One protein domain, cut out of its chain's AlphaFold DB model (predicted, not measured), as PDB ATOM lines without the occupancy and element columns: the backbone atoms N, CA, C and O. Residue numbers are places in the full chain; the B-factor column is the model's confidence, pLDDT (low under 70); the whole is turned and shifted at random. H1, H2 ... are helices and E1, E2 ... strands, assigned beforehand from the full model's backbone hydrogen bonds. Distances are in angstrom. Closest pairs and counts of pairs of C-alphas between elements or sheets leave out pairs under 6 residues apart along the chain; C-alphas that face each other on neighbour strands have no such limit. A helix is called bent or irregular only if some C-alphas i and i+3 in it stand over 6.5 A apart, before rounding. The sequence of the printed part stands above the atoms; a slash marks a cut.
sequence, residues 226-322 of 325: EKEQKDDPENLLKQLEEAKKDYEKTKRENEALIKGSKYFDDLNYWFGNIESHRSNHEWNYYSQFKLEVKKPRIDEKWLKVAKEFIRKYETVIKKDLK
ATOM      1  N   GLU A 226     206.880 176.085 101.418       48.31
ATOM      2  CA  GLU A 226     207.652 175.449 100.335       48.31
ATOM      3  C   GLU A 226     206.741 174.769  99.299       48.31
ATOM      4  O   GLU A 226     207.022 174.835  98.102       48.31
ATOM      5  N   LYS A 227     205.636 174.138  99.729       51.34
ATOM      6  CA  LYS A 227     204.626 173.598  98.802       51.34
ATOM      7  C   LYS A 227     203.918 174.709  98.053       51.34
ATOM      8  O   LYS A 227     203.859 174.648  96.837       51.34
ATOM      9  N   GLU A 228     203.438 175.722  98.761       51.50
ATOM     10  CA  GLU A 228     202.733 176.872  98.195       51.50
ATOM     11  C   GLU A 228     203.606 177.592  97.154       51.50
ATOM     12  O   GLU A 228     203.161 177.821  96.032       51.50
ATOM     13  N   GLN A 229     204.900 177.791  97.443       57.34
ATOM     14  CA  GLN A 229     205.858 178.271  96.443       57.34
ATOM     15  C   GLN A 229     206.112 177.284  95.295       57.34
ATOM     16  O   GLN A 229     206.286 177.732  94.167       57.34
ATOM     17  N   LYS A 230     206.182 175.966  95.524       59.16
ATOM     18  CA  LYS A 230     206.367 174.976  94.439       59.16
ATOM     19  C   LYS A 230     205.114 174.748  93.601       59.16
ATOM     20  O   LYS A 230     205.222 174.259  92.478       59.16
ATOM     21  N   ASP A 231     203.948 175.074  94.138       73.25
ATOM     22  CA  ASP A 231     202.667 174.905  93.476       73.25
ATOM     23  C   ASP A 231     202.249 176.136  92.651       73.25
ATOM     24  O   ASP A 231     201.402 175.977  91.765       73.25
ATOM     25  N   ASP A 232     202.897 177.286  92.884       90.25
ATOM     26  CA  ASP A 232     202.785 178.544  92.135       90.25
ATOM     27  C   ASP A 232     203.154 178.411  90.633       90.25
ATOM     28  O   ASP A 232     204.218 177.874  90.293       90.25
ATOM     29  N   PRO A 233     202.325 178.932  89.704       93.62
ATOM     30  CA  PRO A 233     202.581 178.834  88.267       93.62
ATOM     31  C   PRO A 233     203.845 179.550  87.765       93.62
ATOM     32  O   PRO A 233     204.479 179.055  86.826       93.62
ATOM     33  N   GLU A 234     204.232 180.691  88.347       94.25
ATOM     34  CA  GLU A 234     205.419 181.433  87.899       94.25
ATOM     35  C   GLU A 234     206.715 180.734  88.335       94.25
ATOM     36  O   GLU A 234     207.664 180.619  87.551       94.25
ATOM     37  N   ASN A 235     206.740 180.172  89.544       94.75
ATOM     38  CA  ASN A 235     207.848 179.369  90.046       94.75
ATOM     39  C   ASN A 235     208.027 178.077  89.229       94.75
ATOM     40  O   ASN A 235     209.148 177.735  88.847       94.75
ATOM     41  N   LEU A 236     206.932 177.401  88.863       95.62
ATOM     42  CA  LEU A 236     206.975 176.257  87.940       95.62
ATOM     43  C   LEU A 236     207.538 176.650  86.568       95.62
ATOM     44  O   LEU A 236     208.372 175.930  86.014       95.62
ATOM     45  N   LEU A 237     207.143 177.810  86.030       96.62
ATOM     46  CA  LEU A 237     207.678 178.326  84.768       96.62
ATOM     47  C   LEU A 237     209.181 178.635  84.874       96.62
ATOM     48  O   LEU A 237     209.927 178.354  83.936       96.62
ATOM     49  N   LYS A 238     209.644 179.150  86.018       96.50
ATOM     50  CA  LYS A 238     211.068 179.383  86.295       96.50
ATOM     51  C   LYS A 238     211.864 178.074  86.387       96.50
ATOM     52  O   LYS A 238     212.922 177.968  85.771       96.50
ATOM     53  N   GLN A 239     211.349 177.060  87.082       96.62
ATOM     54  CA  GLN A 239     211.975 175.732  87.159       96.62
ATOM     55  C   GLN A 239     212.059 175.066  85.771       96.62
ATOM     56  O   GLN A 239     213.092 174.498  85.411       96.62
ATOM     57  N   LEU A 240     211.016 175.207  84.942       97.25
ATOM     58  CA  LEU A 240     211.024 174.768  83.540       97.25
ATOM     59  C   LEU A 240     212.023 175.543  82.669       97.25
ATOM     60  O   LEU A 240     212.648 174.955  81.792       97.25
ATOM     61  N   GLU A 241     212.196 176.843  82.900       97.06
ATOM     62  CA  GLU A 241     213.183 177.679  82.210       97.06
ATOM     63  C   GLU A 241     214.628 177.256  82.546       97.06
ATOM     64  O   GLU A 241     215.491 177.239  81.667       97.06
ATOM     65  N   GLU A 242     214.902 176.871  83.794       96.81
ATOM     66  CA  GLU A 242     216.200 176.323  84.213       96.81
ATOM     67  C   GLU A 242     216.444 174.923  83.617       96.81
ATOM     68  O   GLU A 242     217.502 174.679  83.034       96.81
ATOM     69  N   ALA A 243     215.441 174.038  83.645       96.44
ATOM     70  CA  ALA A 243     215.500 172.731  82.984       96.44
ATOM     71  C   ALA A 243     215.689 172.838  81.456       96.44
ATOM     72  O   ALA A 243     216.444 172.058  80.867       96.44
ATOM     73  N   LYS A 244     215.070 173.839  80.813       96.44
ATOM     74  CA  LYS A 244     215.261 174.122  79.384       96.44
ATOM     75  C   LYS A 244     216.689 174.576  79.082       96.44
ATOM     76  O   LYS A 244     217.268 174.125  78.099       96.44
ATOM     77  N   LYS A 245     217.280 175.439  79.915       96.12
ATOM     78  CA  LYS A 245     218.670 175.907  79.743       96.12
ATOM     79  C   LYS A 245     219.677 174.765  79.847       96.12
ATOM     80  O   LYS A 245     220.580 174.694  79.015       96.12
ATOM     81  N   ASP A 246     219.492 173.861  80.807       94.38
ATOM     82  CA  ASP A 246     220.300 172.642  80.917       94.38
ATOM     83  C   ASP A 246     220.128 171.742  79.677       94.38
ATOM     84  O   ASP A 246     221.123 171.314  79.094       94.38
ATOM     85  N   TYR A 247     218.891 171.514  79.214       94.44
ATOM     86  CA  TYR A 247     218.614 170.762  77.980       94.44
ATOM     87  C   TYR A 247     219.294 171.382  76.746       94.44
ATOM     88  O   TYR A 247     220.014 170.681  76.039       94.44
ATOM     89  N   GLU A 248     219.146 172.688  76.504       94.31
ATOM     90  CA  GLU A 248     219.764 173.379  75.360       94.31
ATOM     91  C   GLU A 248     221.299 173.424  75.453       94.31
ATOM     92  O   GLU A 248     221.994 173.474  74.435       94.31
ATOM     93  N   LYS A 249     221.857 173.407  76.670       94.56
ATOM     94  CA  LYS A 249     223.297 173.246  76.898       94.56
ATOM     95  C   LYS A 249     223.752 171.848  76.477       94.56
ATOM     96  O   LYS A 249     224.612 171.745  75.606       94.56
ATOM     97  N   THR A 250     223.126 170.792  77.003       92.94
ATOM     98  CA  THR A 250     223.440 169.403  76.627       92.94
ATOM     99  C   THR A 250     223.206 169.145  75.136       92.94
ATOM    100  O   THR A 250     224.012 168.465  74.512       92.94
ATOM    101  N   LYS A 251     222.173 169.736  74.522       92.81
ATOM    102  CA  LYS A 251     221.874 169.607  73.085       92.81
ATOM    103  C   LYS A 251     222.978 170.186  72.201       92.81
ATOM    104  O   LYS A 251     223.322 169.585  71.189       92.81
ATOM    105  N   ARG A 252     223.545 171.330  72.595       93.25
ATOM    106  CA  ARG A 252     224.656 171.992  71.891       93.25
ATOM    107  C   ARG A 252     225.994 171.282  72.092       93.25
ATOM    108  O   ARG A 252     226.828 171.310  71.196       93.25
ATOM    109  N   GLU A 253     226.209 170.699  73.268       93.62
ATOM    110  CA  GLU A 253     227.470 170.044  73.632       93.62
ATOM    111  C   GLU A 253     227.542 168.595  73.133       93.62
ATOM    112  O   GLU A 253     228.577 168.181  72.619       93.62
ATOM    113  N   ASN A 254     226.453 167.830  73.261       91.88
ATOM    114  CA  ASN A 254     226.385 166.429  72.850       91.88
ATOM    115  C   ASN A 254     224.930 165.973  72.593       91.88
ATOM    116  O   ASN A 254     224.312 165.266  73.393       91.88
ATOM    117  N   GLU A 255     224.372 166.367  71.442       92.12
ATOM    118  CA  GLU A 255     222.999 166.028  71.027       92.12
ATOM    119  C   GLU A 255     222.710 164.510  71.036       92.12
ATOM    120  O   GLU A 255     221.581 164.079  71.296       92.12
ATOM    121  N   ALA A 256     223.737 163.685  70.803       92.19
ATOM    122  CA  ALA A 256     223.622 162.231  70.799       92.19
ATOM    123  C   ALA A 256     223.225 161.657  72.173       92.19
ATOM    124  O   ALA A 256     222.544 160.636  72.213       92.19
ATOM    125  N   LEU A 257     223.554 162.320  73.290       91.56
ATOM    126  CA  LEU A 257     223.121 161.876  74.626       91.56
ATOM    127  C   LEU A 257     221.629 162.093  74.865       91.56
ATOM    128  O   LEU A 257     220.996 161.293  75.549       91.56
ATOM    129  N   ILE A 258     221.065 163.153  74.283       92.69
ATOM    130  CA  ILE A 258     219.627 163.423  74.341       92.69
ATOM    131  C   ILE A 258     218.892 162.391  73.485       92.69
ATOM    132  O   ILE A 258     217.982 161.735  73.984       92.69
ATOM    133  N   LYS A 259     219.340 162.177  72.240       92.94
ATOM    134  CA  LYS A 259     218.788 161.154  71.329       92.94
ATOM    135  C   LYS A 259     218.966 159.721  71.862       92.94
ATOM    136  O   LYS A 259     218.119 158.871  71.618       92.94
ATOM    137  N   GLY A 260     220.026 159.466  72.632       92.19
ATOM    138  CA  GLY A 260     220.292 158.221  73.366       92.19
ATOM    139  C   GLY A 260     219.755 158.190  74.807       92.19
ATOM    140  O   GLY A 260     220.155 157.331  75.606       92.19
ATOM    141  N   SER A 261     218.883 159.126  75.196       93.06
ATOM    142  CA  SER A 261     218.225 159.088  76.502       93.06
ATOM    143  C   SER A 261     216.956 158.242  76.452       93.06
ATOM    144  O   SER A 261     216.118 158.397  75.570       93.06
ATOM    145  N   LYS A 262     216.741 157.424  77.489       94.88
ATOM    146  CA  LYS A 262     215.444 156.769  77.762       94.88
ATOM    147  C   LYS A 262     214.323 157.766  78.109       94.88
ATOM    148  O   LYS A 262     213.189 157.357  78.326       94.88
ATOM    149  N   TYR A 263     214.663 159.051  78.203       95.44
ATOM    150  CA  TYR A 263     213.762 160.183  78.394       95.44
ATOM    151  C   TYR A 263     213.771 161.127  77.178       95.44
ATOM    152  O   TYR A 263     213.376 162.285  77.310       95.44
ATOM    153  N   PHE A 264     214.240 160.667  76.006       94.12
ATOM    154  CA  PHE A 264     214.234 161.459  74.771       94.12
ATOM    155  C   PHE A 264     212.841 162.022  74.478       94.12
ATOM    156  O   PHE A 264     212.711 163.228  74.286       94.12
ATOM    157  N   ASP A 265     211.806 161.181  74.536       93.56
ATOM    158  CA  ASP A 265     210.428 161.595  74.265       93.56
ATOM    159  C   ASP A 265     209.945 162.651  75.268       93.56
ATOM    160  O   ASP A 265     209.420 163.680  74.857       93.56
ATOM    161  N   ASP A 266     210.192 162.467  76.574       95.00
ATOM    162  CA  ASP A 266     209.861 163.465  77.606       95.00
ATOM    163  C   ASP A 266     210.502 164.830  77.310       95.00
ATOM    164  O   ASP A 266     209.843 165.869  77.380       95.00
ATOM    165  N   LEU A 267     211.794 164.826  76.972       95.31
ATOM    166  CA  LEU A 267     212.555 166.028  76.638       95.31
ATOM    167  C   LEU A 267     212.073 166.658  75.328       95.31
ATOM    168  O   LEU A 267     212.012 167.881  75.227       95.31
ATOM    169  N   ASN A 268     211.704 165.846  74.337       93.38
ATOM    170  CA  ASN A 268     211.221 166.312  73.044       93.38
ATOM    171  C   ASN A 268     209.795 166.884  73.140       93.38
ATOM    172  O   ASN A 268     209.524 167.922  72.542       93.38
ATOM    173  N   TYR A 269     208.916 166.297  73.961       94.00
ATOM    174  CA  TYR A 269     207.585 166.848  74.246       94.00
ATOM    175  C   TYR A 269     207.640 168.193  74.983       94.00
ATOM    176  O   TYR A 269     206.797 169.064  74.748       94.00
ATOM    177  N   TRP A 270     208.625 168.386  75.865       96.44
ATOM    178  CA  TRP A 270     208.764 169.620  76.642       96.44
ATOM    179  C   TRP A 270     209.574 170.717  75.967       96.44
ATOM    180  O   TRP A 270     209.162 171.875  76.025       96.44
ATOM    181  N   PHE A 271     210.697 170.375  75.337       95.44
ATOM    182  CA  PHE A 271     211.686 171.334  74.832       95.44
ATOM    183  C   PHE A 271     212.112 171.093  73.376       95.44
ATOM    184  O   PHE A 271     212.850 171.909  72.828       95.44
ATOM    185  N   GLY A 272     211.664 170.003  72.749       89.56
ATOM    186  CA  GLY A 272     211.839 169.779  71.315       89.56
ATOM    187  C   GLY A 272     210.914 170.656  70.473       89.56
ATOM    188  O   GLY A 272     210.066 171.377  70.998       89.56
ATOM    189  N   ASN A 273     211.059 170.576  69.154       83.44
ATOM    190  CA  ASN A 273     210.218 171.311  68.215       83.44
ATOM    191  C   ASN A 273     209.261 170.303  67.574       83.44
ATOM    192  O   ASN A 273     209.657 169.552  66.685       83.44
ATOM    193  N   ILE A 274     208.017 170.236  68.058       77.56
ATOM    194  CA  ILE A 274     206.986 169.402  67.436       77.56
ATOM    195  C   ILE A 274     206.386 170.210  66.290       77.56
ATOM    196  O   ILE A 274     205.685 171.199  66.516       77.56
ATOM    197  N   GLU A 275     206.670 169.796  65.059       68.75
ATOM    198  CA  GLU A 275     206.049 170.372  63.870       68.75
ATOM    199  C   GLU A 275     204.589 169.921  63.760       68.75
ATOM    200  O   GLU A 275     204.275 168.733  63.665       68.75
ATOM    201  N   SER A 276     203.671 170.884  63.728       63.34
ATOM    202  CA  SER A 276     202.289 170.630  63.330       63.34
ATOM    203  C   SER A 276     202.216 170.512  61.807       63.34
ATOM    204  O   SER A 276     202.411 171.495  61.096       63.34
ATOM    205  N   HIS A 277     201.818 169.351  61.278       61.94
ATOM    206  CA  HIS A 277     201.592 169.154  59.834       61.94
ATOM    207  C   HIS A 277     200.515 170.080  59.213       61.94
ATOM    208  O   HIS A 277     200.246 169.989  58.018       61.94
ATOM    209  N   ARG A 278     199.858 170.938  60.006       63.31
ATOM    210  CA  ARG A 278     198.861 171.925  59.555       63.31
ATOM    211  C   ARG A 278     199.295 173.382  59.755       63.31
ATOM    212  O   ARG A 278     198.542 174.280  59.392       63.31
ATOM    213  N   SER A 279     200.459 173.634  60.352       63.16
ATOM    214  CA  SER A 279     200.939 174.989  60.643       63.16
ATOM    215  C   SER A 279     202.442 174.994  60.909       63.16
ATOM    216  O   SER A 279     202.892 174.258  61.784       63.16
ATOM    217  N   ASN A 280     203.184 175.900  60.265       65.38
ATOM    218  CA  ASN A 280     204.630 176.113  60.461       65.38
ATOM    219  C   ASN A 280     204.932 176.800  61.816       65.38
ATOM    220  O   ASN A 280     205.571 177.849  61.892       65.38
ATOM    221  N   HIS A 281     204.389 176.241  62.892       65.94
ATOM    222  CA  HIS A 281     204.509 176.684  64.267       65.94
ATOM    223  C   HIS A 281     205.043 175.508  65.074       65.94
ATOM    224  O   HIS A 281     204.356 174.501  65.251       65.94
ATOM    225  N   GLU A 282     206.279 175.649  65.534       76.88
ATOM    226  CA  GLU A 282     206.911 174.713  66.453       76.88
ATOM    227  C   GLU A 282     206.172 174.771  67.793       76.88
ATOM    228  O   GLU A 282     206.003 175.846  68.377       76.88
ATOM    229  N   TRP A 283     205.714 173.622  68.283       87.25
ATOM    230  CA  TRP A 283     204.967 173.533  69.534       87.25
ATOM    231  C   TRP A 283     205.642 172.571  70.513       87.25
ATOM    232  O   TRP A 283     206.281 171.601  70.116       87.25
ATOM    233  N   ASN A 284     205.511 172.856  71.808       93.44
ATOM    234  CA  ASN A 284     205.943 171.989  72.905       93.44
ATOM    235  C   ASN A 284     205.251 172.395  74.213       93.44
ATOM    236  O   ASN A 284     204.729 173.510  74.345       93.44
ATOM    237  N   TYR A 285     205.273 171.498  75.202       95.19
ATOM    238  CA  TYR A 285     204.628 171.728  76.495       95.19
ATOM    239  C   TYR A 285     205.208 172.934  77.253       95.19
ATOM    240  O   TYR A 285     204.436 173.637  77.900       95.19
ATOM    241  N   TYR A 286     206.505 173.258  77.127       96.25
ATOM    242  CA  TYR A 286     207.065 174.490  77.710       96.25
ATOM    243  C   TYR A 286     206.371 175.739  77.154       96.25
ATOM    244  O   TYR A 286     205.963 176.620  77.912       96.25
ATOM    245  N   SER A 287     206.219 175.823  75.830       94.00
ATOM    246  CA  SER A 287     205.652 177.005  75.172       94.00
ATOM    247  C   SER A 287     204.157 177.123  75.453       94.00
ATOM    248  O   SER A 287     203.668 178.222  75.703       94.00
ATOM    249  N   GLN A 288     203.450 175.990  75.509       93.88
ATOM    250  CA  GLN A 288     202.048 175.954  75.910       93.88
ATOM    251  C   GLN A 288     201.858 176.364  77.379       93.88
ATOM    252  O   GLN A 288     201.015 177.211  77.664       93.88
ATOM    253  N   PHE A 289     202.680 175.851  78.301       96.00
ATOM    254  CA  PHE A 289     202.654 176.237  79.715       96.00
ATOM    255  C   PHE A 289     202.948 177.736  79.900       96.00
ATOM    256  O   PHE A 289     202.252 178.426  80.639       96.00
ATOM    257  N   LYS A 290     203.909 178.284  79.145       95.50
ATOM    258  CA  LYS A 290     204.256 179.718  79.131       95.50
ATOM    259  C   LYS A 290     203.150 180.632  78.578       95.50
ATOM    260  O   LYS A 290     203.164 181.834  78.852       95.50
ATOM    261  N   LEU A 291     202.210 180.093  77.799       94.38
ATOM    262  CA  LEU A 291     200.971 180.782  77.423       94.38
ATOM    263  C   LEU A 291     199.889 180.610  78.495       94.38
ATOM    264  O   LEU A 291     199.167 181.560  78.783       94.38
ATOM    265  N   GLU A 292     199.806 179.429  79.109       94.88
ATOM    266  CA  GLU A 292     198.848 179.121  80.169       94.88
ATOM    267  C   GLU A 292     199.035 180.026  81.395       94.88
ATOM    268  O   GLU A 292     198.075 180.650  81.833       94.88
ATOM    269  N   VAL A 293     200.276 180.185  81.876       94.69
ATOM    270  CA  VAL A 293     200.640 181.018  83.044       94.69
ATOM    271  C   VAL A 293     200.215 182.489  82.894       94.69
ATOM    272  O   VAL A 293     200.016 183.176  83.887       94.69
ATOM    273  N   LYS A 294     200.009 182.979  81.665       94.00
ATOM    274  CA  LYS A 294     199.552 184.356  81.395       94.00
ATOM    275  C   LYS A 294     198.032 184.539  81.466       94.00
ATOM    276  O   LYS A 294     197.550 185.657  81.284       94.00
ATOM    277  N   LYS A 295     197.258 183.465  81.639       93.38
ATOM    278  CA  LYS A 295     195.796 183.539  81.719       93.38
ATOM    279  C   LYS A 295     195.351 183.981  83.119       93.38
ATOM    280  O   LYS A 295     195.962 183.573  84.100       93.38
ATOM    281  N   PRO A 296     194.212 184.691  83.251       89.81
ATOM    282  CA  PRO A 296     193.635 185.023  84.559       89.81
ATOM    283  C   PRO A 296     193.130 183.792  85.336       89.81
ATOM    284  O   PRO A 296     192.829 183.896  86.523       89.81
ATOM    285  N   ARG A 297     193.000 182.633  84.672       90.12
ATOM    286  CA  ARG A 297     192.802 181.306  85.270       90.12
ATOM    287  C   ARG A 297     193.541 180.265  84.431       90.12
ATOM    288  O   ARG A 297     193.443 180.290  83.206       90.12
ATOM    289  N   ILE A 298     194.240 179.359  85.100       91.75
ATOM    290  CA  ILE A 298     195.070 178.300  84.512       91.75
ATOM    291  C   ILE A 298     194.330 176.962  84.622       91.75
ATOM    292  O   ILE A 298     193.730 176.687  85.659       91.75
ATOM    293  N   ASP A 299     194.375 176.116  83.587       92.44
ATOM    294  CA  ASP A 299     193.907 174.726  83.713       92.44
ATOM    295  C   ASP A 299     194.858 173.937  84.636       92.44
ATOM    296  O   ASP A 299     196.050 173.792  84.350       92.44
ATOM    297  N   GLU A 300     194.329 173.392  85.734       91.25
ATOM    298  CA  GLU A 300     195.069 172.587  86.718       91.25
ATOM    299  C   GLU A 300     195.842 171.419  86.086       91.25
ATOM    300  O   GLU A 300     196.892 171.019  86.600       91.25
ATOM    301  N   LYS A 301     195.380 170.898  84.939       94.25
ATOM    302  CA  LYS A 301     196.095 169.866  84.174       94.25
ATOM    303  C   LYS A 301     197.498 170.326  83.782       94.25
ATOM    304  O   LYS A 301     198.433 169.539  83.896       94.25
ATOM    305  N   TRP A 302     197.666 171.587  83.377       94.94
ATOM    306  CA  TRP A 302     198.974 172.139  83.018       94.94
ATOM    307  C   TRP A 302     199.890 172.273  84.233       94.94
ATOM    308  O   TRP A 302     201.063 171.916  84.138       94.94
ATOM    309  N   LEU A 303     199.360 172.688  85.389       94.44
ATOM    310  CA  LEU A 303     200.121 172.722  86.646       94.44
ATOM    311  C   LEU A 303     200.572 171.321  87.061       94.44
ATOM    312  O   LEU A 303     201.734 171.131  87.413       94.44
ATOM    313  N   LYS A 304     199.685 170.323  86.979       95.19
ATOM    314  CA  LYS A 304     200.018 168.927  87.279       95.19
ATOM    315  C   LYS A 304     201.087 168.377  86.328       95.19
ATOM    316  O   LYS A 304     202.083 167.829  86.793       95.19
ATOM    317  N   VAL A 305     200.908 168.560  85.020       96.00
ATOM    318  CA  VAL A 305     201.838 168.085  83.982       96.00
ATOM    319  C   VAL A 305     203.218 168.742  84.131       96.00
ATOM    320  O   VAL A 305     204.229 168.041  84.058       96.00
ATOM    321  N   ALA A 306     203.283 170.042  84.445       96.50
ATOM    322  CA  ALA A 306     204.533 170.727  84.782       96.50
ATOM    323  C   ALA A 306     205.205 170.137  86.033       96.50
ATOM    324  O   ALA A 306     206.372 169.756  85.971       96.50
ATOM    325  N   LYS A 307     204.472 169.994  87.147       95.62
ATOM    326  CA  LYS A 307     204.986 169.432  88.414       95.62
ATOM    327  C   LYS A 307     205.541 168.018  88.240       95.62
ATOM    328  O   LYS A 307     206.621 167.710  88.745       95.62
ATOM    329  N   GLU A 308     204.827 167.160  87.512       96.19
ATOM    330  CA  GLU A 308     205.256 165.786  87.237       96.19
ATOM    331  C   GLU A 308     206.528 165.748  86.376       96.19
ATOM    332  O   GLU A 308     207.458 165.005  86.706       96.19
ATOM    333  N   PHE A 309     206.628 166.590  85.340       97.56
ATOM    334  CA  PHE A 309     207.838 166.674  84.523       97.56
ATOM    335  C   PHE A 309     209.032 167.269  85.273       97.56
ATOM    336  O   PHE A 309     210.097 166.661  85.236       97.56
ATOM    337  N   ILE A 310     208.886 168.394  85.982       97.00
ATOM    338  CA  ILE A 310     209.989 169.011  86.745       97.00
ATOM    339  C   ILE A 310     210.546 168.001  87.754       97.00
ATOM    340  O   ILE A 310     211.749 167.735  87.774       97.00
ATOM    341  N   ARG A 311     209.667 167.337  88.517       96.31
ATOM    342  CA  ARG A 311     210.061 166.295  89.471       96.31
ATOM    343  C   ARG A 311     210.800 165.142  88.786       96.31
ATOM    344  O   ARG A 311     211.810 164.672  89.311       96.31
ATOM    345  N   LYS A 312     210.330 164.671  87.626       97.06
ATOM    346  CA  LYS A 312     211.014 163.638  86.823       97.06
ATOM    347  C   LYS A 312     212.376 164.139  86.322       97.06
ATOM    348  O   LYS A 312     213.367 163.408  86.388       97.06
ATOM    349  N   TYR A 313     212.447 165.397  85.896       97.06
ATOM    350  CA  TYR A 313     213.651 166.034  85.386       97.06
ATOM    351  C   TYR A 313     214.752 166.104  86.447       97.06
ATOM    352  O   TYR A 313     215.836 165.562  86.232       97.06
ATOM    353  N   GLU A 314     214.463 166.669  87.620       95.06
ATOM    354  CA  GLU A 314     215.414 166.770  88.733       95.06
ATOM    355  C   GLU A 314     215.854 165.403  89.275       95.06
ATOM    356  O   GLU A 314     217.031 165.191  89.582       95.06
ATOM    357  N   THR A 315     214.913 164.461  89.414       94.81
ATOM    358  CA  THR A 315     215.186 163.190  90.102       94.81
ATOM    359  C   THR A 315     215.907 162.161  89.241       94.81
ATOM    360  O   THR A 315     216.730 161.423  89.797       94.81
ATOM    361  N   VAL A 316     215.627 162.095  87.929       96.19
ATOM    362  CA  VAL A 316     216.170 161.054  87.033       96.19
ATOM    363  C   VAL A 316     216.709 161.556  85.689       96.19
ATOM    364  O   VAL A 316     217.763 161.073  85.278       96.19
ATOM    365  N   ILE A 317     216.082 162.526  85.006       95.50
ATOM    366  CA  ILE A 317     216.550 162.932  83.659       95.50
ATOM    367  C   ILE A 317     217.892 163.678  83.742       95.50
ATOM    368  O   ILE A 317     218.847 163.329  83.053       95.50
ATOM    369  N   LYS A 318     218.014 164.633  84.672       93.88
ATOM    370  CA  LYS A 318     219.240 165.400  84.961       93.88
ATOM    371  C   LYS A 318     220.383 164.543  85.537       93.88
ATOM    372  O   LYS A 318     221.485 165.056  85.726       93.88
ATOM    373  N   LYS A 319     220.135 163.253  85.805       92.94
ATOM    374  CA  LYS A 319     221.153 162.239  86.125       92.94
ATOM    375  C   LYS A 319     221.512 161.399  84.901       92.94
ATOM    376  O   LYS A 319     222.686 161.345  84.569       92.94
ATOM    377  N   ASP A 320     220.529 160.877  84.161       91.94
ATOM    378  CA  ASP A 320     220.753 160.144  82.896       91.94
ATOM    379  C   ASP A 320     221.578 160.965  81.884       91.94
ATOM    380  O   ASP A 320     222.479 160.427  81.248       91.94
ATOM    381  N   LEU A 321     221.347 162.283  81.805       89.81
ATOM    382  CA  LEU A 321     222.123 163.210  80.964       89.81
ATOM    383  C   LEU A 321     223.522 163.567  81.512       89.81
ATOM    384  O   LEU A 321     224.313 164.168  80.790       89.81
ATOM    385  N   LYS A 322     223.835 163.240  82.773       88.06
ATOM    386  CA  LYS A 322     225.158 163.461  83.397       88.06
ATOM    387  C   LYS A 322     225.994 162.189  83.486       88.06
ATOM    388  O   LYS A 322     227.204 162.261  83.379       88.06
TER     389      LYS A 322
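This is residues 226 to 322 of the 325 residues of an uncharacterized protein of Mycoplasma bovis (UniProt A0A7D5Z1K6). Two long helices, H2 and H5, run side by side, and two short helices, H3 and H4, pack over one side of this pair, H4 near where H2 and H5 begin and H3 near where H2 ends. The thin strand hairpin E1 and E2 sticks out between H3 and H4, away from the long helices, while the short helix H1 lies at the opposite side, near the beginnings of H2 and H5. The 97 printed residues hold five named helices and two named strands, in the order H1 H2 H3 E1 E2 H4 H5; the sheet is E1 - E2, antiparallel, and the class is mostly helix. The whole is compact, with a radius of gyration of the C-alphas of 13.8 A, and its outline is flat, with spans of 40 by 39 by 18 A.

H1, residues 226 to 231, begins at C-alpha 226 (207.652, 175.449, 100.335). H2, residues 233 to 259, is 29.4 A long; it has a kink of 108 degrees near residue 253 and is irregular, with C-alphas 253 and 256 9.2 A apart. H3 is residues 264 to 271, 10.2 A. E1, residues 274 to 276, and E2, residues 279 to 283, follow, with C-alpha 279 at (200.939, 174.989, 60.643). H4 is residues 285 to 292, 10.1 A. H5, residues 300 to 322, is 31.6 A long and ends at C-alpha 322 (225.158, 163.461, 83.397); it has a kink of 43 degrees near residue 313 and is only just irregular, with C-alphas 315 and 318 6.9 A apart.

H2 and H5 touch, closest at the C-alphas of Leu 257 and Leu 321, 6.6 A, and run the same way at a steep tilt of 37 degrees, only just past shallow. H3 touches H2, with the C-alphas of Ile 258 and Phe 264 closest at 5.8 A. H3 touches H4, with Trp 270 and Tyr 285 closest, their C-alphas 4.6 A apart. H4 and H5 form a helical hairpin and only just touch, with 3 pairs of C-alphas within 8 A, through residues 302 to 306 of H5 alone; the closest C-alphas, of Phe 289 and Trp 302, are 6.4 A apart. H1 and H2 are close but not clearly touching, about perpendicular at 76 degrees, with the C-alphas of Lys 230 and Leu 236 closest at 6.7 A. In the hairpin E1 and E2, N 274 and O 283 are within hydrogen-bond range at 3.0 A, as are N 279 and O 276 at 3.0 A. Both strands are apart from H2 and H5. Every O i to N i+4 pair is within hydrogen-bond range in H1, H3 and H4; in H2 it is 20 of 23 and in H5 16 of 19.

The two C-alphas farthest apart, those of Glu 226 and Arg 278, are 41.9 A apart. The printed part has no cut. No link is long; H4 to H5 is short, with 7 residues, and the others are tight. The mean pLDDT of the printed part is 89.3; residues 226 to 230 and 275 to 281 are under 70.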